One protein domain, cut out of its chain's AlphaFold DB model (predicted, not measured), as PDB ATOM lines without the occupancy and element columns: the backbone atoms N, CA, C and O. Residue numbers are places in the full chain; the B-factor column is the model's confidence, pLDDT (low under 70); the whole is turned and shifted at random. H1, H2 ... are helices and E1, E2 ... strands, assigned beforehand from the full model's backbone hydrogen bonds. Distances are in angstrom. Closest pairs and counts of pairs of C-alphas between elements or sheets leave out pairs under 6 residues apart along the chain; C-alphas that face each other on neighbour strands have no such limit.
ATOM      1  N   LEU A   3     204.057 190.281 171.511       95.06
ATOM      2  CA  LEU A   3     203.542 189.110 170.816       95.06
ATOM      3  C   LEU A   3     204.261 187.863 171.324       95.06
ATOM      4  O   LEU A   3     205.481 187.778 171.217       95.06
ATOM      5  N   PHE A   4     203.511 186.873 171.798       96.62
ATOM      6  CA  PHE A   4     204.025 185.517 171.955       96.62
ATOM      7  C   PHE A   4     203.659 184.682 170.732       96.62
ATOM      8  O   PHE A   4     202.491 184.619 170.342       96.62
ATOM      9  N   ALA A   5     204.649 184.024 170.140       97.19
ATOM     10  CA  ALA A   5     204.464 183.111 169.024       97.19
ATOM     11  C   ALA A   5     205.090 181.748 169.337       97.19
ATOM     12  O   ALA A   5     206.232 181.673 169.793       97.19
ATOM     13  N   SER A   6     204.344 180.676 169.076       97.69
ATOM     14  CA  SER A   6     204.797 179.301 169.288       97.69
ATOM     15  C   SER A   6     204.108 178.338 168.328       97.69
ATOM     16  O   SER A   6     203.074 178.633 167.723       97.69
ATOM     17  N   THR A   7     204.679 177.154 168.203       97.69
ATOM     18  CA  THR A   7     204.008 175.967 167.673       97.69
ATOM     19  C   THR A   7     203.338 175.188 168.807       97.69
ATOM     20  O   THR A   7     203.694 175.369 169.970       97.69
ATOM     21  N   LEU A   8     202.350 174.354 168.481       96.38
ATOM     22  CA  LEU A   8     201.696 173.439 169.419       96.38
ATOM     23  C   LEU A   8     201.109 172.243 168.666       96.38
ATOM     24  O   LEU A   8     200.395 172.431 167.680       96.38
ATOM     25  N   THR A   9     201.351 171.025 169.137       95.94
ATOM     26  CA  THR A   9     200.737 169.816 168.565       95.94
ATOM     27  C   THR A   9     200.131 168.899 169.630       95.94
ATOM     28  O   THR A   9     200.272 169.124 170.828       95.94
ATOM     29  N   ILE A  10     199.427 167.867 169.170       95.38
ATOM     30  CA  ILE A  10     198.956 166.742 169.978       95.38
ATOM     31  C   ILE A  10     199.432 165.475 169.282       95.38
ATOM     32  O   ILE A  10     199.092 165.220 168.122       95.38
ATOM     33  N   TYR A  11     200.188 164.655 170.004       93.81
ATOM     34  CA  TYR A  11     200.614 163.351 169.530       93.81
ATOM     35  C   TYR A  11     199.481 162.335 169.723       93.81
ATOM     36  O   TYR A  11     198.966 162.139 170.824       93.81
ATOM     37  N   THR A  12     199.109 161.657 168.636       90.50
ATOM     38  CA  THR A  12     197.959 160.731 168.566       90.50
ATOM     39  C   THR A  12     198.364 159.279 168.280       90.50
ATOM     40  O   THR A  12     197.549 158.466 167.843       90.50
ATOM     41  N   TYR A  13     199.630 158.918 168.529       84.62
ATOM     42  CA  TYR A  13     200.160 157.574 168.272       84.62
ATOM     43  C   TYR A  13     199.399 156.483 169.049       84.62
ATOM     44  O   TYR A  13     199.586 156.308 170.249       84.62
ATOM     45  N   LYS A  14     198.557 155.708 168.353       80.25
ATOM     46  CA  LYS A  14     197.754 154.631 168.969       80.25
ATOM     47  C   LYS A  14     198.549 153.362 169.280       80.25
ATOM     48  O   LYS A  14     198.108 152.552 170.084       80.25
ATOM     49  N   SER A  15     199.684 153.162 168.616       83.94
ATOM     50  CA  SER A  15     200.498 151.949 168.747       83.94
ATOM     51  C   SER A  15     201.407 151.938 169.977       83.94
ATOM     52  O   SER A  15     201.900 150.873 170.330       83.94
ATOM     53  N   ASP A  16     201.652 153.097 170.594       88.00
ATOM     54  CA  ASP A  16     202.537 153.243 171.753       88.00
ATOM     55  C   ASP A  16     202.005 154.346 172.680       88.00
ATOM     56  O   ASP A  16     202.295 155.536 172.521       88.00
ATOM     57  N   GLU A  17     201.135 153.939 173.604       89.56
ATOM     58  CA  GLU A  17     200.435 154.846 174.514       89.56
ATOM     59  C   GLU A  17     201.392 155.553 175.482       89.56
ATOM     60  O   GLU A  17     201.223 156.747 175.733       89.56
ATOM     61  N   ASP A  18     202.409 154.851 175.982       91.81
ATOM     62  CA  ASP A  18     203.362 155.394 176.953       91.81
ATOM     63  C   ASP A  18     204.237 156.479 176.316       91.81
ATOM     64  O   ASP A  18     204.416 157.559 176.890       91.81
ATOM     65  N   ILE A  19     204.737 156.241 175.096       93.19
ATOM     66  CA  ILE A  19     205.475 157.265 174.348       93.19
ATOM     67  C   ILE A  19     204.565 158.452 174.033       93.19
ATOM     68  O   ILE A  19     204.984 159.596 174.207       93.19
ATOM     69  N   ARG A  20     203.323 158.206 173.598       94.25
ATOM     70  CA  ARG A  20     202.355 159.270 173.303       94.25
ATOM     71  C   ARG A  20     202.115 160.170 174.517       94.25
ATOM     72  O   ARG A  20     202.275 161.382 174.392       94.25
ATOM     73  N   LYS A  21     201.800 159.587 175.678       94.69
ATOM     74  CA  LYS A  21     201.582 160.320 176.938       94.69
ATOM     75  C   LYS A  21     202.801 161.141 177.326       94.69
ATOM     76  O   LYS A  21     202.674 162.324 177.625       94.69
ATOM     77  N   LYS A  22     203.989 160.533 177.268       94.62
ATOM     78  CA  LYS A  22     205.245 161.222 177.569       94.62
ATOM     79  C   LYS A  22     205.458 162.433 176.658       94.62
ATOM     80  O   LYS A  22     205.774 163.508 177.152       94.62
ATOM     81  N   LEU A  23     205.288 162.265 175.346       94.69
ATOM     82  CA  LEU A  23     205.476 163.349 174.381       94.69
ATOM     83  C   LEU A  23     204.440 164.462 174.562       94.69
ATOM     84  O   LEU A  23     204.805 165.628 174.495       94.69
ATOM     85  N   ASN A  24     203.177 164.118 174.827       96.25
ATOM     86  CA  ASN A  24     202.133 165.101 175.123       96.25
ATOM     87  C   ASN A  24     202.425 165.872 176.420       96.25
ATOM     88  O   ASN A  24     202.258 167.087 176.450       96.25
ATOM     89  N   ASN A  25     202.917 165.197 177.464       95.75
ATOM     90  CA  ASN A  25     203.355 165.864 178.691       95.75
ATOM     91  C   ASN A  25     204.511 166.834 178.431       95.75
ATOM     92  O   ASN A  25     204.421 168.001 178.800       95.75
ATOM     93  N   GLU A  26     205.557 166.381 177.733       95.56
ATOM     94  CA  GLU A  26     206.691 167.236 177.365       95.56
ATOM     95  C   GLU A  26     206.252 168.432 176.500       95.56
ATOM     96  O   GLU A  26     206.748 169.537 176.691       95.56
ATOM     97  N   GLU A  27     205.323 168.237 175.563       96.31
ATOM     98  CA  GLU A  27     204.785 169.296 174.703       96.31
ATOM     99  C   GLU A  27     204.096 170.398 175.520       96.31
ATOM    100  O   GLU A  27     204.398 171.581 175.340       96.31
ATOM    101  N   VAL A  28     203.205 170.013 176.440       96.25
ATOM    102  CA  VAL A  28     202.470 170.956 177.293       96.25
ATOM    103  C   VAL A  28     203.406 171.656 178.276       96.25
ATOM    104  O   VAL A  28     203.324 172.875 178.418       96.25
ATOM    105  N   GLU A  29     204.327 170.927 178.913       95.94
ATOM    106  CA  GLU A  29     205.327 171.508 179.817       95.94
ATOM    107  C   GLU A  29     206.176 172.564 179.105       95.94
ATOM    108  O   GLU A  29     206.261 173.698 179.573       95.94
ATOM    109  N   LYS A  30     206.731 172.243 177.929       96.69
ATOM    110  CA  LYS A  30     207.543 173.178 177.132       96.69
ATOM    111  C   LYS A  30     206.756 174.414 176.709       96.69
ATOM    112  O   LYS A  30     207.302 175.519 176.689       96.69
ATOM    113  N   PHE A  31     205.478 174.247 176.372       96.25
ATOM    114  CA  PHE A  31     204.634 175.369 175.976       96.25
ATOM    115  C   PHE A  31     204.386 176.310 177.155       96.25
ATOM    116  O   PHE A  31     204.567 177.521 177.026       96.25
ATOM    117  N   LEU A  32     204.022 175.752 178.312       95.38
ATOM    118  CA  LEU A  32     203.756 176.511 179.531       95.38
ATOM    119  C   LEU A  32     205.018 177.188 180.077       95.38
ATOM    120  O   LEU A  32     204.966 178.378 180.378       95.38
ATOM    121  N   GLU A  33     206.150 176.479 180.136       95.81
ATOM    122  CA  GLU A  33     207.453 177.054 180.505       95.81
ATOM    123  C   GLU A  33     207.822 178.213 179.572       95.81
ATOM    124  O   GLU A  33     208.255 179.279 180.021       95.81
ATOM    125  N   GLY A  34     207.611 178.030 178.265       95.88
ATOM    126  CA  GLY A  34     207.879 179.061 177.278       95.88
ATOM    127  C   GLY A  34     206.980 180.287 177.432       95.88
ATOM    128  O   GLY A  34     207.478 181.408 177.319       95.88
ATOM    129  N   MET A  35     205.686 180.102 177.711       95.25
ATOM    130  CA  MET A  35     204.757 181.199 178.015       95.25
ATOM    131  C   MET A  35     205.146 181.935 179.299       95.25
ATOM    132  O   MET A  35     205.148 183.162 179.322       95.25
ATOM    133  N   ASP A  36     205.499 181.205 180.357       95.31
ATOM    134  CA  ASP A  36     205.880 181.803 181.638       95.31
ATOM    135  C   ASP A  36     207.164 182.627 181.511       95.31
ATOM    136  O   ASP A  36     207.255 183.723 182.067       95.31
ATOM    137  N   TYR A  37     208.129 182.156 180.715       95.19
ATOM    138  CA  TYR A  37     209.329 182.925 180.392       95.19
ATOM    139  C   TYR A  37     209.028 184.199 179.587       95.19
ATOM    140  O   TYR A  37     209.659 185.234 179.812       95.19
ATOM    141  N   ALA A  38     208.070 184.141 178.657       94.38
ATOM    142  CA  ALA A  38     207.667 185.301 177.865       94.38
ATOM    143  C   ALA A  38     207.087 186.432 178.726       94.38
ATOM    144  O   ALA A  38     207.226 187.606 178.372       94.38
ATOM    145  N   GLY A  39     206.462 186.080 179.854       93.44
ATOM    146  CA  GLY A  39     205.781 187.014 180.740       93.44
ATOM    147  C   GLY A  39     204.479 187.528 180.128       93.44
ATOM    148  O   GLY A  39     203.712 186.780 179.530       93.44
ATOM    149  N   GLU A  40     204.206 188.820 180.299       92.38
ATOM    150  CA  GLU A  40     202.986 189.446 179.782       92.38
ATOM    151  C   GLU A  40     203.080 189.726 178.275       92.38
ATOM    152  O   GLU A  40     204.040 190.349 177.815       92.38
ATOM    153  N   PHE A  41     202.043 189.349 177.525       92.25
ATOM    154  CA  PHE A  41     201.903 189.618 176.093       92.25
ATOM    155  C   PHE A  41     200.488 190.108 175.741       92.25
ATOM    156  O   PHE A  41     199.505 189.722 176.368       92.25
ATOM    157  N   ASP A  42     200.386 190.948 174.708       91.69
ATOM    158  CA  ASP A  42     199.127 191.516 174.203       91.69
ATOM    159  C   ASP A  42     198.460 190.603 173.161       91.69
ATOM    160  O   ASP A  42     197.245 190.645 172.943       91.69
ATOM    161  N   LYS A  43     199.276 189.816 172.451       92.50
ATOM    162  CA  LYS A  43     198.870 188.958 171.336       92.50
ATOM    163  C   LYS A  43     199.507 187.581 171.454       92.50
ATOM    164  O   LYS A  43     200.650 187.456 171.891       92.50
ATOM    165  N   LEU A  44     198.773 186.573 170.994       93.31
ATOM    166  CA  LEU A  44     199.193 185.180 170.967       93.31
ATOM    167  C   LEU A  44     199.008 184.615 169.555       93.31
ATOM    168  O   LEU A  44     197.916 184.706 168.992       93.31
ATOM    169  N   LEU A  45     200.065 184.033 168.994       95.56
ATOM    170  CA  LEU A  45     200.041 183.306 167.728       95.56
ATOM    171  C   LEU A  45     200.483 181.863 167.951       95.56
ATOM    172  O   LEU A  45     201.649 181.597 168.230       95.56
ATOM    173  N   ILE A  46     199.542 180.932 167.804       96.88
ATOM    174  CA  ILE A  46     199.810 179.503 167.954       96.88
ATOM    175  C   ILE A  46     199.585 178.818 166.614       96.88
ATOM    176  O   ILE A  46     198.472 178.825 166.085       96.88
ATOM    177  N   PHE A  47     200.637 178.206 166.077       97.94
ATOM    178  CA  PHE A  47     200.564 177.391 164.868       97.94
ATOM    179  C   PHE A  47     200.446 175.917 165.242       97.94
ATOM    180  O   PHE A  47     201.264 175.408 166.007       97.94
ATOM    181  N   SER A  48     199.445 175.227 164.704       97.19
ATOM    182  CA  SER A  48     199.140 173.848 165.087       97.19
ATOM    183  C   SER A  48     198.737 172.998 163.895       97.19
ATOM    184  O   SER A  48     198.156 173.515 162.948       97.19
ATOM    185  N   ASP A  49     198.955 171.685 163.970       96.69
ATOM    186  CA  ASP A  49     198.412 170.717 163.003       96.69
ATOM    187  C   ASP A  49     196.871 170.714 162.964       96.69
ATOM    188  O   ASP A  49     196.257 170.215 162.014       96.69
ATOM    189  N   TYR A  50     196.244 171.328 163.968       95.44
ATOM    190  CA  TYR A  50     194.810 171.330 164.201       95.44
ATOM    191  C   TYR A  50     194.230 172.751 164.145       95.44
ATOM    192  O   TYR A  50     194.840 173.730 164.576       95.44
ATOM    193  N   SER A  51     193.010 172.871 163.625       95.00
ATOM    194  CA  SER A  51     192.134 174.005 163.954       95.00
ATOM    195  C   SER A  51     191.597 173.874 165.388       95.00
ATOM    196  O   SER A  51     191.690 172.797 165.966       95.00
ATOM    197  N   ASN A  52     191.009 174.933 165.964       91.94
ATOM    198  CA  ASN A  52     190.442 174.887 167.325       91.94
ATOM    199  C   ASN A  52     189.484 173.698 167.534       91.94
ATOM    200  O   ASN A  52     189.687 172.917 168.456       91.94
ATOM    201  N   GLU A  53     188.507 173.510 166.641       92.44
ATOM    202  CA  GLU A  53     187.532 172.410 166.741       92.44
ATOM    203  C   GLU A  53     188.195 171.029 166.640       92.44
ATOM    204  O   GLU A  53     187.815 170.087 167.334       92.44
ATOM    205  N   GLU A  54     189.200 170.883 165.770       95.12
ATOM    206  CA  GLU A  54     189.943 169.628 165.651       95.12
ATOM    207  C   GLU A  54     190.796 169.365 166.890       95.12
ATOM    208  O   GLU A  54     190.875 168.222 167.319       95.12
ATOM    209  N   PHE A  55     191.398 170.406 167.465       93.94
ATOM    210  CA  PHE A  55     192.227 170.320 168.662       93.94
ATOM    211  C   PHE A  55     191.394 169.874 169.868       93.94
ATOM    212  O   PHE A  55     191.752 168.902 170.527       93.94
ATOM    213  N   GLU A  56     190.245 170.517 170.098       92.50
ATOM    214  CA  GLU A  56     189.294 170.156 171.157       92.50
ATOM    215  C   GLU A  56     188.801 168.714 171.001       92.50
ATOM    216  O   GLU A  56     188.929 167.913 171.927       92.50
ATOM    217  N   ARG A  57     188.345 168.337 169.799       94.06
ATOM    218  CA  ARG A  57     187.910 166.961 169.524       94.06
ATOM    219  C   ARG A  57     189.038 165.950 169.729       94.06
ATOM    220  O   ARG A  57     188.804 164.864 170.243       94.06
ATOM    221  N   THR A  58     190.262 166.274 169.318       94.56
ATOM    222  CA  THR A  58     191.406 165.377 169.507       94.56
ATOM    223  C   THR A  58     191.749 165.206 170.986       94.56
ATOM    224  O   THR A  58     192.092 164.092 171.366       94.56
ATOM    225  N   ILE A  59     191.603 166.239 171.826       94.00
ATOM    226  CA  ILE A  59     191.771 166.118 173.284       94.00
ATOM    227  C   ILE A  59     190.754 165.132 173.872       94.00
ATOM    228  O   ILE A  59     191.141 164.269 174.658       94.00
ATOM    229  N   GLU A  60     189.484 165.205 173.463       93.06
ATOM    230  CA  GLU A  60     188.418 164.304 173.942       93.06
ATOM    231  C   GLU A  60     188.697 162.818 173.649       93.06
ATOM    232  O   GLU A  60     188.206 161.937 174.356       93.06
ATOM    233  N   GLU A  61     189.510 162.525 172.631       91.88
ATOM    234  CA  GLU A  61     189.925 161.165 172.270       91.88
ATOM    235  C   GLU A  61     191.135 160.650 173.081       91.88
ATOM    236  O   GLU A  61     191.471 159.464 172.986       91.88
ATOM    237  N   LEU A  62     191.810 161.505 173.862       92.75
ATOM    238  CA  LEU A  62     192.959 161.121 174.692       92.75
ATOM    239  C   LEU A  62     192.515 160.472 176.012       92.75
ATOM    240  O   LEU A  62     191.335 160.437 176.360       92.75
ATOM    241  N   SER A  63     193.482 159.964 176.780       91.94
ATOM    242  CA  SER A  63     193.219 159.455 178.128       91.94
ATOM    243  C   SER A  63     192.794 160.584 179.079       91.94
ATOM    244  O   SER A  63     193.151 161.740 178.869       91.94
ATOM    245  N   TYR A  64     192.078 160.250 180.158       92.50
ATOM    246  CA  TYR A  64     191.604 161.235 181.145       92.50
ATOM    247  C   TYR A  64     192.735 162.114 181.717       92.50
ATOM    248  O   TYR A  64     192.576 163.319 181.869       92.50
ATOM    249  N   GLU A  65     193.903 161.524 181.969       91.50
ATOM    250  CA  GLU A  65     195.091 162.238 182.452       91.50
ATOM    251  C   GLU A  65     195.587 163.291 181.445       91.50
ATOM    252  O   GLU A  65     195.892 164.426 181.808       91.50
ATOM    253  N   GLU A  66     195.624 162.943 180.160       94.25
ATOM    254  CA  GLU A  66     196.033 163.873 179.107       94.25
ATOM    255  C   GLU A  66     194.975 164.949 178.861       94.25
ATOM    256  O   GLU A  66     195.321 166.095 178.586       94.25
ATOM    257  N   GLN A  67     193.692 164.612 179.004       93.81
ATOM    258  CA  GLN A  67     192.614 165.598 178.959       93.81
ATOM    259  C   GLN A  67     192.786 166.655 180.051       93.81
ATOM    260  O   GLN A  67     192.727 167.844 179.752       93.81
ATOM    261  N   GLU A  68     193.065 166.254 181.297       93.44
ATOM    262  CA  GLU A  68     193.337 167.202 182.387       93.44
ATOM    263  C   GLU A  68     194.579 168.062 182.120       93.44
ATOM    264  O   GLU A  68     194.590 169.259 182.418       93.44
ATOM    265  N   LEU A  69     195.627 167.468 181.545       93.44
ATOM    266  CA  LEU A  69     196.844 168.177 181.160       93.44
ATOM    267  C   LEU A  69     196.555 169.261 180.107       93.44
ATOM    268  O   LEU A  69     196.918 170.423 180.303       93.44
ATOM    269  N   PHE A  70     195.880 168.905 179.012       93.31
ATOM    270  CA  PHE A  70     195.540 169.854 177.952       93.31
ATOM    271  C   PHE A  70     194.474 170.863 178.387       93.31
ATOM    272  O   PHE A  70     194.523 172.005 177.942       93.31
ATOM    273  N   ALA A  71     193.560 170.512 179.296       89.19
ATOM    274  CA  ALA A  71     192.590 171.458 179.846       89.19
ATOM    275  C   ALA A  71     193.279 172.638 180.552       89.19
ATOM    276  O   ALA A  71     192.895 173.785 180.337       89.19
ATOM    277  N   LYS A  72     194.352 172.379 181.315       87.12
ATOM    278  CA  LYS A  72     195.170 173.439 181.938       87.12
ATOM    279  C   LYS A  72     195.843 174.332 180.898       87.12
ATOM    280  O   LYS A  72     195.927 175.545 181.082       87.12
ATOM    281  N   LEU A  73     196.328 173.736 179.805       91.81
ATOM    282  CA  LEU A  73     196.893 174.491 178.691       91.81
ATOM    283  C   LEU A  73     195.830 175.391 178.051       91.81
ATOM    284  O   LEU A  73     196.072 176.584 177.898       91.81
ATOM    285  N   VAL A  74     194.662 174.828 177.719       89.81
ATOM    286  CA  VAL A  74     193.526 175.534 177.104       89.81
ATOM    287  C   VAL A  74     193.053 176.688 177.989       89.81
ATOM    288  O   VAL A  74     192.868 177.796 177.497       89.81
ATOM    289  N   GLU A  75     192.940 176.475 179.300       87.56
ATOM    290  CA  GLU A  75     192.600 177.531 180.260       87.56
ATOM    291  C   GLU A  75     193.602 178.694 180.200       87.56
ATOM    292  O   GLU A  75     193.207 179.860 180.161       87.56
ATOM    293  N   LYS A  76     194.902 178.386 180.121       87.12
ATOM    294  CA  LYS A  76     195.975 179.387 180.102       87.12
ATOM    295  C   LYS A  76     196.086 180.136 178.774       87.12
ATOM    296  O   LYS A  76     196.403 181.324 178.777       87.12
ATOM    297  N   ILE A  77     195.800 179.482 177.646       87.06
ATOM    298  CA  ILE A  77     195.689 180.152 176.340       87.06
ATOM    299  C   ILE A  77     194.314 180.812 176.135       87.06
ATOM    300  O   ILE A  77     194.131 181.535 175.165       87.06
ATOM    301  N   GLY A  78     193.330 180.597 177.009       82.38
ATOM    302  CA  GLY A  78     192.003 181.206 176.911       82.38
ATOM    303  C   GLY A  78     191.340 181.035 175.533       82.38
ATOM    304  O   GLY A  78     191.370 179.969 174.929       82.38
ATOM    305  N   ASN A  79     190.747 182.112 175.008       72.19
ATOM    306  CA  ASN A  79     189.981 182.098 173.749       72.19
ATOM    307  C   ASN A  79     190.832 182.335 172.483       72.19
ATOM    308  O   ASN A  79     190.314 182.816 171.469       72.19
ATOM    309  N   PHE A  80     192.142 182.087 172.522       77.31
ATOM    310  CA  PHE A  80     192.989 182.343 171.358       77.31
ATOM    311  C   PHE A  80     192.758 181.325 170.225       77.31
ATOM    312  O   PHE A  80     192.453 180.148 170.427       77.31
ATOM    313  N   LYS A  81     192.890 181.805 168.985       84.62
ATOM    314  CA  LYS A  81     192.640 181.018 167.774       84.62
ATOM    315  C   LYS A  81     193.923 180.333 167.303       84.62
ATOM    316  O   LYS A  81     194.924 181.008 167.065       84.62
ATOM    317  N   LEU A  82     193.861 179.018 167.105       93.62
ATOM    318  CA  LEU A  82     194.926 178.241 166.479       93.62
ATOM    319  C   LEU A  82     194.959 178.521 164.975       93.62
ATOM    320  O   LEU A  82     193.928 178.543 164.294       93.62
ATOM    321  N   ILE A  83     196.161 178.701 164.436       96.38
ATOM    322  CA  ILE A  83     196.396 178.785 162.999       96.38
ATOM    323  C   ILE A  83     196.789 177.393 162.518       96.38
ATOM    324  O   ILE A  83     197.901 176.930 162.777       96.38
ATOM    325  N   LYS A  84     195.871 176.739 161.799       96.94
ATOM    326  CA  LYS A  84     196.108 175.404 161.253       96.94
ATOM    327  C   LYS A  84     197.222 175.426 160.204       96.94
ATOM    328  O   LYS A  84     197.130 176.149 159.210       96.94
ATOM    329  N   VAL A  85     198.240 174.602 160.415       96.88
ATOM    330  CA  VAL A  85     199.440 174.443 159.594       96.88
ATOM    331  C   VAL A  85     199.929 173.004 159.717       96.88
ATOM    332  O   VAL A  85     200.015 172.487 160.819       96.88
ATOM    333  N   ASN A  86     200.331 172.374 158.614       96.38
ATOM    334  CA  ASN A  86     201.013 171.082 158.676       96.38
ATOM    335  C   ASN A  86     202.464 171.247 159.157       96.38
ATOM    336  O   ASN A  86     203.362 171.490 158.344       96.38
ATOM    337  N   LEU A  87     202.708 171.066 160.458       96.62
ATOM    338  CA  LEU A  87     204.009 171.275 161.101       96.62
ATOM    339  C   LEU A  87     205.065 170.239 160.677       96.62
ATOM    340  O   LEU A  87     206.257 170.419 160.931       96.62
ATOM    341  N   THR A  88     204.660 169.158 160.008       95.75
ATOM    342  CA  THR A  88     205.590 168.182 159.415       95.75
ATOM    343  C   THR A  88     206.050 168.569 158.007       95.75
ATOM    344  O   THR A  88     207.010 167.993 157.498       95.75
ATOM    345  N   ASN A  89     205.416 169.566 157.381       96.56
ATOM    346  CA  ASN A  89     205.787 170.093 156.072       96.56
ATOM    347  C   ASN A  89     206.431 171.477 156.220       96.56
ATOM    348  O   ASN A  89     205.744 172.477 156.441       96.56
ATOM    349  N   TYR A  90     207.755 171.530 156.063       94.62
ATOM    350  CA  TYR A  90     208.535 172.758 156.209       94.62
ATOM    351  C   TYR A  90     208.081 173.876 155.258       94.62
ATOM    352  O   TYR A  90     207.816 174.982 155.722       94.62
ATOM    353  N   ASP A  91     207.958 173.609 153.953       91.62
ATOM    354  CA  ASP A  91     207.676 174.652 152.952       91.62
ATOM    355  C   ASP A  91     206.289 175.271 153.149       91.62
ATOM    356  O   ASP A  91     206.101 176.491 153.057       91.62
ATOM    357  N   GLU A  92     205.302 174.424 153.449       95.81
ATOM    358  CA  GLU A  92     203.944 174.866 153.749       95.81
ATOM    359  C   GLU A  92     203.902 175.676 155.047       95.81
ATOM    360  O   GLU A  92     203.371 176.794 155.046       95.81
ATOM    361  N   SER A  93     204.511 175.143 156.114       97.25
ATOM    362  CA  SER A  93     204.608 175.810 157.413       97.25
ATOM    363  C   SER A  93     205.255 177.174 157.296       97.25
ATOM    364  O   SER A  93     204.665 178.177 157.695       97.25
ATOM    365  N   TYR A  94     206.425 177.226 156.664       97.62
ATOM    366  CA  TYR A  94     207.201 178.440 156.476       97.62
ATOM    367  C   TYR A  94     206.372 179.519 155.780       97.62
ATOM    368  O   TYR A  94     206.300 180.649 156.255       97.62
ATOM    369  N   ARG A  95     205.685 179.177 154.683       97.44
ATOM    370  CA  ARG A  95     204.887 180.146 153.919       97.44
ATOM    371  C   ARG A  95     203.722 180.718 154.731       97.44
ATOM    372  O   ARG A  95     203.439 181.910 154.607       97.44
ATOM    373  N   ILE A  96     203.020 179.886 155.502       97.69
ATOM    374  CA  ILE A  96     201.869 180.331 156.305       97.69
ATOM    375  C   ILE A  96     202.346 181.165 157.497       97.69
ATOM    376  O   ILE A  96     201.849 182.272 157.698       97.69
ATOM    377  N   MET A  97     203.346 180.672 158.231       98.06
ATOM    378  CA  MET A  97     203.938 181.368 159.375       98.06
ATOM    379  C   MET A  97     204.529 182.714 158.959       98.06
ATOM    380  O   MET A  97     204.276 183.715 159.617       98.06
ATOM    381  N   TYR A  98     205.234 182.774 157.824       96.88
ATOM    382  CA  TYR A  98     205.789 184.019 157.291       96.88
ATOM    383  C   TYR A  98     204.703 185.072 157.074       96.88
ATOM    384  O   TYR A  98     204.853 186.200 157.528       96.88
ATOM    385  N   ARG A  99     203.591 184.708 156.420       96.88
ATOM    386  CA  ARG A  99     202.481 185.644 156.181       96.88
ATOM    387  C   ARG A  99     201.849 186.111 157.487       96.88
ATOM    388  O   ARG A  99     201.696 187.305 157.684       96.88
ATOM    389  N   ALA A 100     201.546 185.186 158.397       96.81
ATOM    390  CA  ALA A 100     200.925 185.524 159.675       96.81
ATOM    391  C   ALA A 100     201.804 186.457 160.528       96.81
ATOM    392  O   ALA A 100     201.289 187.410 161.116       96.81
ATOM    393  N   MET A 101     203.116 186.202 160.570       95.94
ATOM    394  CA  MET A 101     204.080 187.055 161.266       95.94
ATOM    395  C   MET A 101     204.204 188.427 160.598       95.94
ATOM    396  O   MET A 101     204.202 189.445 161.285       95.94
ATOM    397  N   ASP A 102     204.276 188.471 159.270       95.25
ATOM    398  CA  ASP A 102     204.363 189.717 158.507       95.25
ATOM    399  C   ASP A 102     203.125 190.600 158.669       95.25
ATOM    400  O   ASP A 102     203.256 191.797 158.919       95.25
ATOM    401  N   ASP A 103     201.933 190.009 158.612       94.69
ATOM    402  CA  ASP A 103     200.668 190.715 158.815       94.69
ATOM    403  C   ASP A 103     200.601 191.332 160.224       94.69
ATOM    404  O   ASP A 103     200.191 192.485 160.384       94.69
ATOM    405  N   HIS A 104     201.055 190.606 161.254       92.81
ATOM    406  CA  HIS A 104     201.085 191.119 162.629       92.81
ATOM    407  C   HIS A 104     202.128 192.214 162.825       92.81
ATOM    408  O   HIS A 104     201.854 193.205 163.492       92.81
ATOM    409  N   ILE A 105     203.322 192.075 162.256       92.69
ATOM    410  CA  ILE A 105     204.367 193.088 162.427       92.69
ATOM    411  C   ILE A 105     203.996 194.358 161.657       92.69
ATOM    412  O   ILE A 105     203.980 195.441 162.242       92.69
ATOM    413  N   SER A 106     203.632 194.237 160.377       92.81
ATOM    414  CA  SER A 106     203.283 195.380 159.519       92.81
ATOM    415  C   SER A 106     202.123 196.213 160.066       92.81
ATOM    416  O   SER A 106     202.154 197.439 159.969       92.81
ATOM    417  N   SER A 107     201.130 195.574 160.692       91.94
ATOM    418  CA  SER A 107     199.959 196.264 161.250       91.94
ATOM    419  C   SER A 107     200.279 197.147 162.462       91.94
ATOM    420  O   SER A 107     199.500 198.042 162.791       91.94
ATOM    421  N   HIS A 108     201.411 196.913 163.131       91.88
ATOM    422  CA  HIS A 108     201.740 197.547 164.411       91.88
ATOM    423  C   HIS A 108     203.007 198.411 164.360       91.88
ATOM    424  O   HIS A 108     203.065 199.443 165.030       91.88
ATOM    425  N   ILE A 109     203.993 198.045 163.536       89.88
ATOM    426  CA  ILE A 109     205.365 198.561 163.645       89.88
ATOM    427  C   ILE A 109     205.525 200.075 163.420       89.88
ATOM    428  O   ILE A 109     206.451 200.699 163.939       89.88
ATOM    429  N   GLU A 110     204.612 200.700 162.676       87.88
ATOM    430  CA  GLU A 110     204.632 202.154 162.463       87.88
ATOM    431  C   GLU A 110     204.100 202.943 163.672       87.88
ATOM    432  O   GLU A 110     204.493 204.093 163.886       87.88
ATOM    433  N   ASN A 111     203.239 202.327 164.489       88.38
ATOM    434  CA  ASN A 111     202.467 203.010 165.529       88.38
ATOM    435  C   ASN A 111     202.979 202.742 166.949       88.38
ATOM    436  O   ASN A 111     202.822 203.594 167.822       88.38
ATOM    437  N   GLU A 112     203.579 201.580 167.194       89.50
ATOM    438  CA  GLU A 112     204.009 201.153 168.526       89.50
ATOM    439  C   GLU A 112     205.203 200.194 168.471       89.50
ATOM    440  O   GLU A 112     205.520 199.635 167.421       89.50
ATOM    441  N   ASP A 113     205.852 199.989 169.620       89.06
ATOM    442  CA  ASP A 113     206.939 199.021 169.744       89.06
ATOM    443  C   ASP A 113     206.393 197.590 169.655       89.06
ATOM    444  O   ASP A 113     205.376 197.254 170.262       89.06
ATOM    445  N   VAL A 114     207.088 196.736 168.919       91.69
ATOM    446  CA  VAL A 114     206.769 195.335 168.672       91.69
ATOM    447  C   VAL A 114     207.833 194.467 169.337       91.69
ATOM    448  O   VAL A 114     208.967 194.421 168.874       91.69
ATOM    449  N   ASP A 115     207.477 193.760 170.407       91.88
ATOM    450  CA  ASP A 115     208.356 192.781 171.060       91.88
ATOM    451  C   ASP A 115     207.828 191.369 170.823       91.88
ATOM    452  O   ASP A 115     206.700 191.058 171.200       91.88
ATOM    453  N   ILE A 116     208.626 190.518 170.186       94.69
ATOM    454  CA  ILE A 116     208.241 189.159 169.810       94.69
ATOM    455  C   ILE A 116     208.979 188.162 170.696       94.69
ATOM    456  O   ILE A 116     210.193 187.993 170.582       94.69
ATOM    457  N   LYS A 117     208.233 187.446 171.533       95.88
ATOM    458  CA  LYS A 117     208.698 186.264 172.260       95.88
ATOM    459  C   LYS A 117     208.403 185.030 171.419       95.88
ATOM    460  O   LYS A 117     207.243 184.700 171.185       95.88
ATOM    461  N   LEU A 118     209.455 184.387 170.918       96.88
ATOM    462  CA  LEU A 118     209.348 183.264 169.995       96.88
ATOM    463  C   LEU A 118     209.795 181.970 170.680       96.88
ATOM    464  O   LEU A 118     210.994 181.699 170.772       96.88
ATOM    465  N   ASN A 119     208.830 181.167 171.122       97.50
ATOM    466  CA  ASN A 119     209.093 179.837 171.659       97.50
ATOM    467  C   ASN A 119     209.134 178.817 170.515       97.50
ATOM    468  O   ASN A 119     208.149 178.641 169.799       97.50
ATOM    469  N   VAL A 120     210.261 178.128 170.341       96.62
ATOM    470  CA  VAL A 120     210.425 177.108 169.286       96.62
ATOM    471  C   VAL A 120     210.625 175.698 169.844       96.62
ATOM    472  O   VAL A 120     211.147 174.821 169.158       96.62
ATOM    473  N   SER A 121     210.198 175.463 171.084       96.19
ATOM    474  CA  SER A 121     210.361 174.170 171.768       96.19
ATOM    475  C   SER A 121     209.289 173.142 171.488       96.19
ATOM    476  O   SER A 121     209.506 171.953 171.721       96.19
ATOM    477  N   CYS A 122     208.140 173.609 171.023       95.38
ATOM    478  CA  CYS A 122     206.936 172.815 170.861       95.38
ATOM    479  C   CYS A 122     206.745 172.395 169.403       95.38
ATOM    480  O   CYS A 122     207.343 172.957 168.478       95.38
ATOM    481  N   GLY A 123     205.849 171.446 169.184       92.88
ATOM    482  CA  GLY A 123     205.468 170.954 167.876       92.88
ATOM    483  C   GLY A 123     206.547 170.106 167.212       92.88
ATOM    484  O   GLY A 123     207.556 169.697 167.790       92.88
ATOM    485  N   HIS A 124     206.329 169.835 165.932       93.81
ATOM    486  CA  HIS A 124     207.297 169.106 165.129       93.81
ATOM    487  C   HIS A 124     208.520 169.976 164.823       93.81
ATOM    488  O   HIS A 124     208.378 171.123 164.409       93.81
ATOM    489  N   LYS A 125     209.726 169.389 164.898       93.44
ATOM    490  CA  LYS A 125     211.006 170.086 164.634       93.44
ATOM    491  C   LYS A 125     211.023 170.883 163.325       93.44
ATOM    492  O   LYS A 125     211.637 171.943 163.266       93.44
ATOM    493  N   LEU A 126     210.378 170.367 162.274       95.00
ATOM    494  CA  LEU A 126     210.273 171.057 160.984       95.00
ATOM    495  C   LEU A 126     209.409 172.321 161.080       95.00
ATOM    496  O   LEU A 126     209.795 173.350 160.535       95.00
ATOM    497  N   GLY A 127     208.294 172.261 161.807       96.81
ATOM    498  CA  GLY A 127     207.429 173.398 162.103       96.81
ATOM    499  C   GLY A 127     208.123 174.440 162.977       96.81
ATOM    500  O   GLY A 127     208.069 175.624 162.660       96.81
ATOM    501  N   SER A 128     208.849 174.022 164.016       96.19
ATOM    502  CA  SER A 128     209.611 174.942 164.874       96.19
ATOM    503  C   SER A 128     210.735 175.643 164.096       96.19
ATOM    504  O   SER A 128     210.918 176.855 164.212       96.19
ATOM    505  N   LEU A 129     211.446 174.906 163.227       95.75
ATOM    506  CA  LEU A 129     212.437 175.474 162.308       95.75
ATOM    507  C   LEU A 129     211.795 176.451 161.312       95.75
ATOM    508  O   LEU A 129     212.345 177.525 161.061       95.75
ATOM    509  N   ALA A 130     210.635 176.095 160.755       97.56
ATOM    510  CA  ALA A 130     209.884 176.954 159.851       97.56
ATOM    511  C   ALA A 130     209.450 178.255 160.536       97.56
ATOM    512  O   ALA A 130     209.637 179.322 159.957       97.56
ATOM    513  N   LEU A 131     208.949 178.187 161.774       97.62
ATOM    514  CA  LEU A 131     208.545 179.351 162.565       97.62
ATOM    515  C   LEU A 131     209.735 180.276 162.852       97.62
ATOM    516  O   LEU A 131     209.635 181.494 162.665       97.62
ATOM    517  N   TYR A 132     210.868 179.699 163.257       96.12
ATOM    518  CA  TYR A 132     212.108 180.439 163.475       96.12
ATOM    519  C   TYR A 132     212.551 181.174 162.205       96.12
ATOM    520  O   TYR A 132     212.693 182.398 162.215       96.12
ATOM    521  N   LEU A 133     212.707 180.457 161.088       94.94
ATOM    522  CA  LEU A 133     213.173 181.044 159.828       94.94
ATOM    523  C   LEU A 133     212.172 182.037 159.236       94.94
ATOM    524  O   LEU A 133     212.586 183.064 158.706       94.94
ATOM    525  N   ALA A 134     210.869 181.771 159.344       95.56
ATOM    526  CA  ALA A 134     209.825 182.692 158.913       95.56
ATOM    527  C   ALA A 134     209.912 184.009 159.686       95.56
ATOM    528  O   ALA A 134     209.998 185.069 159.070       95.56
ATOM    529  N   THR A 135     209.969 183.945 161.019       94.94
ATOM    530  CA  THR A 135     210.077 185.135 161.872       94.94
ATOM    531  C   THR A 135     211.347 185.915 161.561       94.94
ATOM    532  O   THR A 135     211.279 187.123 161.337       94.94
ATOM    533  N   MET A 136     212.495 185.230 161.473       91.38
ATOM    534  CA  MET A 136     213.756 185.868 161.101       91.38
ATOM    535  C   MET A 136     213.639 186.538 159.726       91.38
ATOM    536  O   MET A 136     213.924 187.723 159.611       91.38
ATOM    537  N   ASN A 137     213.146 185.858 158.693       89.06
ATOM    538  CA  ASN A 137     213.042 186.455 157.359       89.06
ATOM    539  C   ASN A 137     212.093 187.660 157.306       89.06
ATOM    540  O   ASN A 137     212.385 188.622 156.595       89.06
ATOM    541  N   VAL A 138     210.995 187.641 158.067       91.25
ATOM    542  CA  VAL A 138     210.075 188.780 158.151       91.25
ATOM    543  C   VAL A 138     210.761 189.977 158.794       91.25
ATOM    544  O   VAL A 138     210.800 191.034 158.169       91.25
ATOM    545  N   VAL A 139     211.348 189.832 159.989       87.75
ATOM    546  CA  VAL A 139     212.004 190.970 160.664       87.75
ATOM    547  C   VAL A 139     213.188 191.511 159.861       87.75
ATOM    548  O   VAL A 139     213.523 192.685 159.973       87.75
ATOM    549  N   HIS A 140     213.762 190.682 158.984       80.69
ATOM    550  CA  HIS A 140     214.848 191.057 158.088       80.69
ATOM    551  C   HIS A 140     214.415 191.679 156.756       80.69
ATOM    552  O   HIS A 140     215.259 191.921 155.887       80.69
ATOM    553  N   LYS A 141     213.131 191.982 156.565       83.12
ATOM    554  CA  LYS A 141     212.705 192.785 155.421       83.12
ATOM    555  C   LYS A 141     213.351 194.167 155.466       83.12
ATOM    556  O   LYS A 141     213.390 194.823 156.505       83.12
ATOM    557  N   LYS A 142     213.772 194.653 154.294       78.19
ATOM    558  CA  LYS A 142     214.370 195.988 154.119       78.19
ATOM    559  C   LYS A 142     213.522 197.107 154.740       78.19
ATOM    560  O   LYS A 142     214.070 198.071 155.264       78.19
ATOM    561  N   GLU A 143     212.201 196.970 154.681       80.75
ATOM    562  CA  GLU A 143     211.227 197.920 155.230       80.75
ATOM    563  C   GLU A 143     211.314 198.033 156.764       80.75
ATOM    564  O   GLU A 143     211.149 199.125 157.306       80.75
ATOM    565  N   TYR A 144     211.677 196.954 157.467       83.94
ATOM    566  CA  TYR A 144     211.745 196.934 158.932       83.94
ATOM    567  C   TYR A 144     213.117 197.301 159.504       83.94
ATOM    568  O   TYR A 144     213.229 197.580 160.697       83.94
ATOM    569  N   TYR A 145     214.166 197.411 158.680       76.44
ATOM    570  CA  TYR A 145     215.520 197.752 159.151       76.44
ATOM    571  C   TYR A 145     215.588 199.074 159.915       76.44
ATOM    572  O   TYR A 145     216.347 199.205 160.875       76.44
ATOM    573  N   SER A 146     214.778 200.059 159.521       71.94
ATOM    574  CA  SER A 146     214.735 201.351 160.211       71.94
ATOM    575  C   SER A 146     214.181 201.261 161.642       71.94
ATOM    576  O   SER A 146     214.471 202.137 162.463       71.94
ATOM    577  N   HIS A 147     213.452 200.182 161.948       77.69
ATOM    578  CA  HIS A 147     212.803 199.899 163.229       77.69
ATOM    579  C   HIS A 147     213.643 198.994 164.151       77.69
ATOM    580  O   HIS A 147     213.426 198.981 165.363       77.69
ATOM    581  N   LEU A 148     214.660 198.320 163.599       69.31
ATOM    582  CA  LEU A 148     215.640 197.496 164.328       69.31
ATOM    583  C   LEU A 148     216.797 198.314 164.948       69.31
ATOM    584  O   LEU A 148     217.629 197.776 165.674       69.31
ATOM    585  N   SER A 149     216.903 199.619 164.658       61.19
ATOM    586  CA  SER A 149     218.050 200.433 165.088       61.19
ATOM    587  C   SER A 149     217.947 200.915 166.543       61.19
ATOM    588  O   SER A 149     217.075 201.714 166.893       61.19
ATOM    589  N   ILE A 150     218.947 200.557 167.358       50.28
ATOM    590  CA  ILE A 150     219.130 201.038 168.744       50.28
ATOM    591  C   ILE A 150     219.251 202.572 168.807       50.28
ATOM    592  O   ILE A 150     218.835 203.189 169.785       50.28
ATOM    593  N   ARG A 151     219.741 203.235 167.743       51.44
ATOM    594  CA  ARG A 151     219.865 204.710 167.696       51.44
ATOM    595  C   ARG A 151     218.515 205.437 167.760       51.44
ATOM    596  O   ARG A 151     218.497 206.636 168.016       51.44
ATOM    597  N   ARG A 152     217.406 204.724 167.527       53.81
ATOM    598  CA  ARG A 152     216.028 205.212 167.691       53.81
ATOM    599  C   ARG A 152     215.301 204.605 168.901       53.81
ATOM    600  O   ARG A 152     214.134 204.920 169.087       53.81
ATOM    601  N   GLY A 153     215.971 203.783 169.717       53.44
ATOM    602  CA  GLY A 153     215.396 203.166 170.923       53.44
ATOM    603  C   GLY A 153     214.804 201.760 170.746       53.44
ATOM    604  O   GLY A 153     214.389 201.181 171.741       53.44
ATOM    605  N   THR A 154     214.873 201.175 169.539       59.47
ATOM    606  CA  THR A 154     214.260 199.888 169.110       59.47
ATOM    607  C   THR A 154     212.728 199.861 169.156       59.47
ATOM    608  O   THR A 154     212.138 199.932 170.221       59.47
ATOM    609  N   LYS A 155     212.104 199.692 167.979       80.31
ATOM    610  CA  LYS A 155     210.651 199.511 167.806       80.31
ATOM    611  C   LYS A 155     210.264 198.085 167.416       80.31
ATOM    612  O   LYS A 155     209.089 197.767 167.407       80.31
ATOM    613  N   LEU A 156     211.227 197.238 167.051       87.06
ATOM    614  CA  LEU A 156     211.031 195.811 166.789       87.06
ATOM    615  C   LEU A 156     212.119 195.023 167.514       87.06
ATOM    616  O   LEU A 156     213.302 195.209 167.225       87.06
ATOM    617  N   SER A 157     211.733 194.138 168.424       87.88
ATOM    618  CA  SER A 157     212.619 193.178 169.077       87.88
ATOM    619  C   SER A 157     212.105 191.760 168.888       87.88
ATOM    620  O   SER A 157     210.903 191.511 168.841       87.88
ATOM    621  N   VAL A 158     213.038 190.817 168.777       90.75
ATOM    622  CA  VAL A 158     212.741 189.387 168.811       90.75
ATOM    623  C   VAL A 158     213.608 188.752 169.883       90.75
ATOM    624  O   VAL A 158     214.805 189.026 169.963       90.75
ATOM    625  N   ASP A 159     213.002 187.897 170.690       91.81
ATOM    626  CA  ASP A 159     213.651 187.059 171.687       91.81
ATOM    627  C   ASP A 159     213.227 185.618 171.395       91.81
ATOM    628  O   ASP A 159     212.128 185.194 171.758       91.81
ATOM    629  N   ALA A 160     214.064 184.906 170.641       94.50
ATOM    630  CA  ALA A 160     213.828 183.516 170.272       94.50
ATOM    631  C   ALA A 160     214.522 182.585 171.263       94.50
ATOM    632  O   ALA A 160     215.689 182.793 171.599       94.50
ATOM    633  N   TYR A 161     213.822 181.553 171.718       95.69
ATOM    634  CA  TYR A 161     214.343 180.648 172.734       95.69
ATOM    635  C   TYR A 161     213.746 179.247 172.632       95.69
ATOM    636  O   TYR A 161     212.690 179.025 172.037       95.69
ATOM    637  N   HIS A 162     214.459 178.314 173.254       96.00
ATOM    638  CA  HIS A 162     214.013 176.963 173.534       96.00
ATOM    639  C   HIS A 162     213.848 176.781 175.052       96.00
ATOM    640  O   HIS A 162     214.812 176.951 175.794       96.00
ATOM    641  N   ALA A 163     212.641 176.468 175.513       94.81
ATOM    642  CA  ALA A 163     212.309 176.054 176.869       94.81
ATOM    643  C   ALA A 163     212.242 174.522 176.982       94.81
ATOM    644  O   ALA A 163     211.505 173.868 176.242       94.81
ATOM    645  N   GLU A 164     213.003 173.937 177.906       92.56
ATOM    646  CA  GLU A 164     212.905 172.514 178.231       92.56
ATOM    647  C   GLU A 164     213.417 172.217 179.644       92.56
ATOM    648  O   GLU A 164     214.570 172.506 179.971       92.56
ATOM    649  N   LYS A 165     212.584 171.559 180.463       92.12
ATOM    650  CA  LYS A 165     212.937 171.069 181.810       92.12
ATOM    651  C   LYS A 165     213.456 172.188 182.718       92.12
ATOM    652  O   LYS A 165     214.456 172.019 183.420       92.12
ATOM    653  N   GLY A 166     212.797 173.343 182.666       89.31
ATOM    654  CA  GLY A 166     213.160 174.535 183.430       89.31
ATOM    655  C   GLY A 166     214.412 175.262 182.928       89.31
ATOM    656  O   GLY A 166     214.886 176.183 183.596       89.31
ATOM    657  N   ILE A 167     214.968 174.874 181.776       92.44
ATOM    658  CA  ILE A 167     216.085 175.569 181.131       92.44
ATOM    659  C   ILE A 167     215.540 176.390 179.966       92.44
ATOM    660  O   ILE A 167     214.873 175.857 179.085       92.44
ATOM    661  N   ILE A 168     215.878 177.681 179.946       95.19
ATOM    662  CA  ILE A 168     215.612 178.574 178.818       95.19
ATOM    663  C   ILE A 168     216.921 178.827 178.074       95.19
ATOM    664  O   ILE A 168     217.804 179.539 178.559       95.19
ATOM    665  N   GLU A 169     217.042 178.255 176.885       93.31
ATOM    666  CA  GLU A 169     218.163 178.473 175.983       93.31
ATOM    667  C   GLU A 169     217.795 179.538 174.952       93.31
ATOM    668  O   GLU A 169     216.928 179.340 174.103       93.31
ATOM    669  N   LYS A 170     218.464 180.693 175.009       91.69
ATOM    670  CA  LYS A 170     218.284 181.731 173.993       91.69
ATOM    671  C   LYS A 170     218.921 181.296 172.688       91.69
ATOM    672  O   LYS A 170     220.112 180.986 172.640       91.69
ATOM    673  N   LEU A 171     218.138 181.345 171.622       86.25
ATOM    674  CA  LEU A 171     218.635 181.102 170.285       86.25
ATOM    675  C   LEU A 171     219.270 182.372 169.729       86.25
ATOM    676  O   LEU A 171     218.886 183.480 170.116       86.25
TER     677      LEU A 171
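What this domain is: This is residues 3 to 171 of the 245 residues of an uncharacterized protein of Aciduliprofundum boonei (strain DSM 19572 / T469) (UniProt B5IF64). A twisted sheet of six strands makes the core, with helices on both faces: H4 and H5 cover one face, and H1, the longest helix, packs on the other with its residues 26 to 38. H2 and H3 form a helical hairpin, H2 near the edge strand E3 and H3 side by side with H1; the long link of residues 140 to 155 lies toward one end of the longest axis. The printed part has 169 residues with five named helices and six named strands, in the order E1 H1 E2 H2 H3 E3 H4 E4 H5 E5 E6, and its class is mixed, helices and strands. The sheet, in the order E3 E2 E1 E4 E5 E6, is mixed: its neighbour strands are parallel but for E5 and E6, which are antiparallel. The whole is compact, with a radius of gyration of the C-alphas of 16.3 A, and elongated in outline, spanning 54 by 30 by 27 A.

Where its parts are: In the order across the sheet, E3 is residues 82 to 84, E2 residues 43 to 48, 16.4 A long, and E1 residues 3 to 8, 15.8 A, beginning at C-alpha 3 at (203.542, 189.110, 170.816). Then come E4, residues 114 to 119, 16.0 A, E5, residues 156 to 164, 26.0 A, and E6, residues 167 to 170, ending at C-alpha 170 at (218.284, 181.731, 173.993). Among the helices, H1 is residues 17 to 38, 31.5 A from C-alpha 17 at (200.435, 154.846, 174.514) to C-alpha 38. H2 is residues 52 to 60, 12.6 A, H3 residues 64 to 77, 19.9 A, H4 residues 90 to 108, 27.0 A, and H5 residues 125 to 139, 21.3 A.

How they stand to each other: In the sheet, inner strands E1 and E2 are parallel at 17 degrees, with N 6 and O 45 within hydrogen-bond range at 3.0 A. E1 and E4 are parallel at 21 degrees, with N 5 and O 117 at 2.9 A. E4 and E5 are parallel at 17 degrees, with N 159 and O 116 at 2.8 A. Edge strand E3 is parallel to E2 at 37 degrees, with N 83 and O 46 at 2.8 A. E5 and edge strand E6 form a hairpin, antiparallel at 146 degrees, with N 162 and O 169 at 2.8 A. The pairing of E5 is staggered: residues 156 to 161 pair with E4 and 161 to 164 with E6. There are three layers, helices on both faces of a sheet, H4 and H5 on one face and H1 and H2 on the other. H5 has a height over the sheet of 8.6 A, lies over E1 and E4, and runs along the strands, at 10 degrees to E4 on the local plane. H4 touches H5, closest at the C-alphas of Tyr 98 and Ala 134, 4.5 A, the same way at 36 degrees, only just a steep tilt. The closest C-alphas of H1 and E5 are those of Gly 34 and Ala 163, 5.4 A. H3 is not on the sheet; it touches H1, closest at the C-alphas of Val 28 and Leu 73, 6.7 A, the same way at a shallow tilt of 19 degrees. H2 and H3 form a hairpin and touch through residues 66 to 70 of H3, closest at the C-alphas of Ile 59 and Gln 67, 5.8 A, opposite ways at a shallow tilt of 28 degrees. H1 and H5 are apart. Strand-helix-strand units, two parallel neighbour strands with helices between them in the chain, are E1 H1 E2, E2 H2 H3 E3 and E4 H5 E5; E3 H4 E4 is a split one, with E2 and E1 between its strands, and the four crossovers are right-handed. In H1, H2, H3 and H5 every O i to N i+4 pair is within hydrogen-bond range; in H4 14 of 15 are.

The domain as a whole: The two C-alphas farthest apart, those of Ser 15 and Arg 151, are 56.2 A apart. The printed part has no cut. The link from H5 to E5, residues 140 to 155, is long. Mean pLDDT of the printed part is 91.0, with residues 148 to 154 under 70.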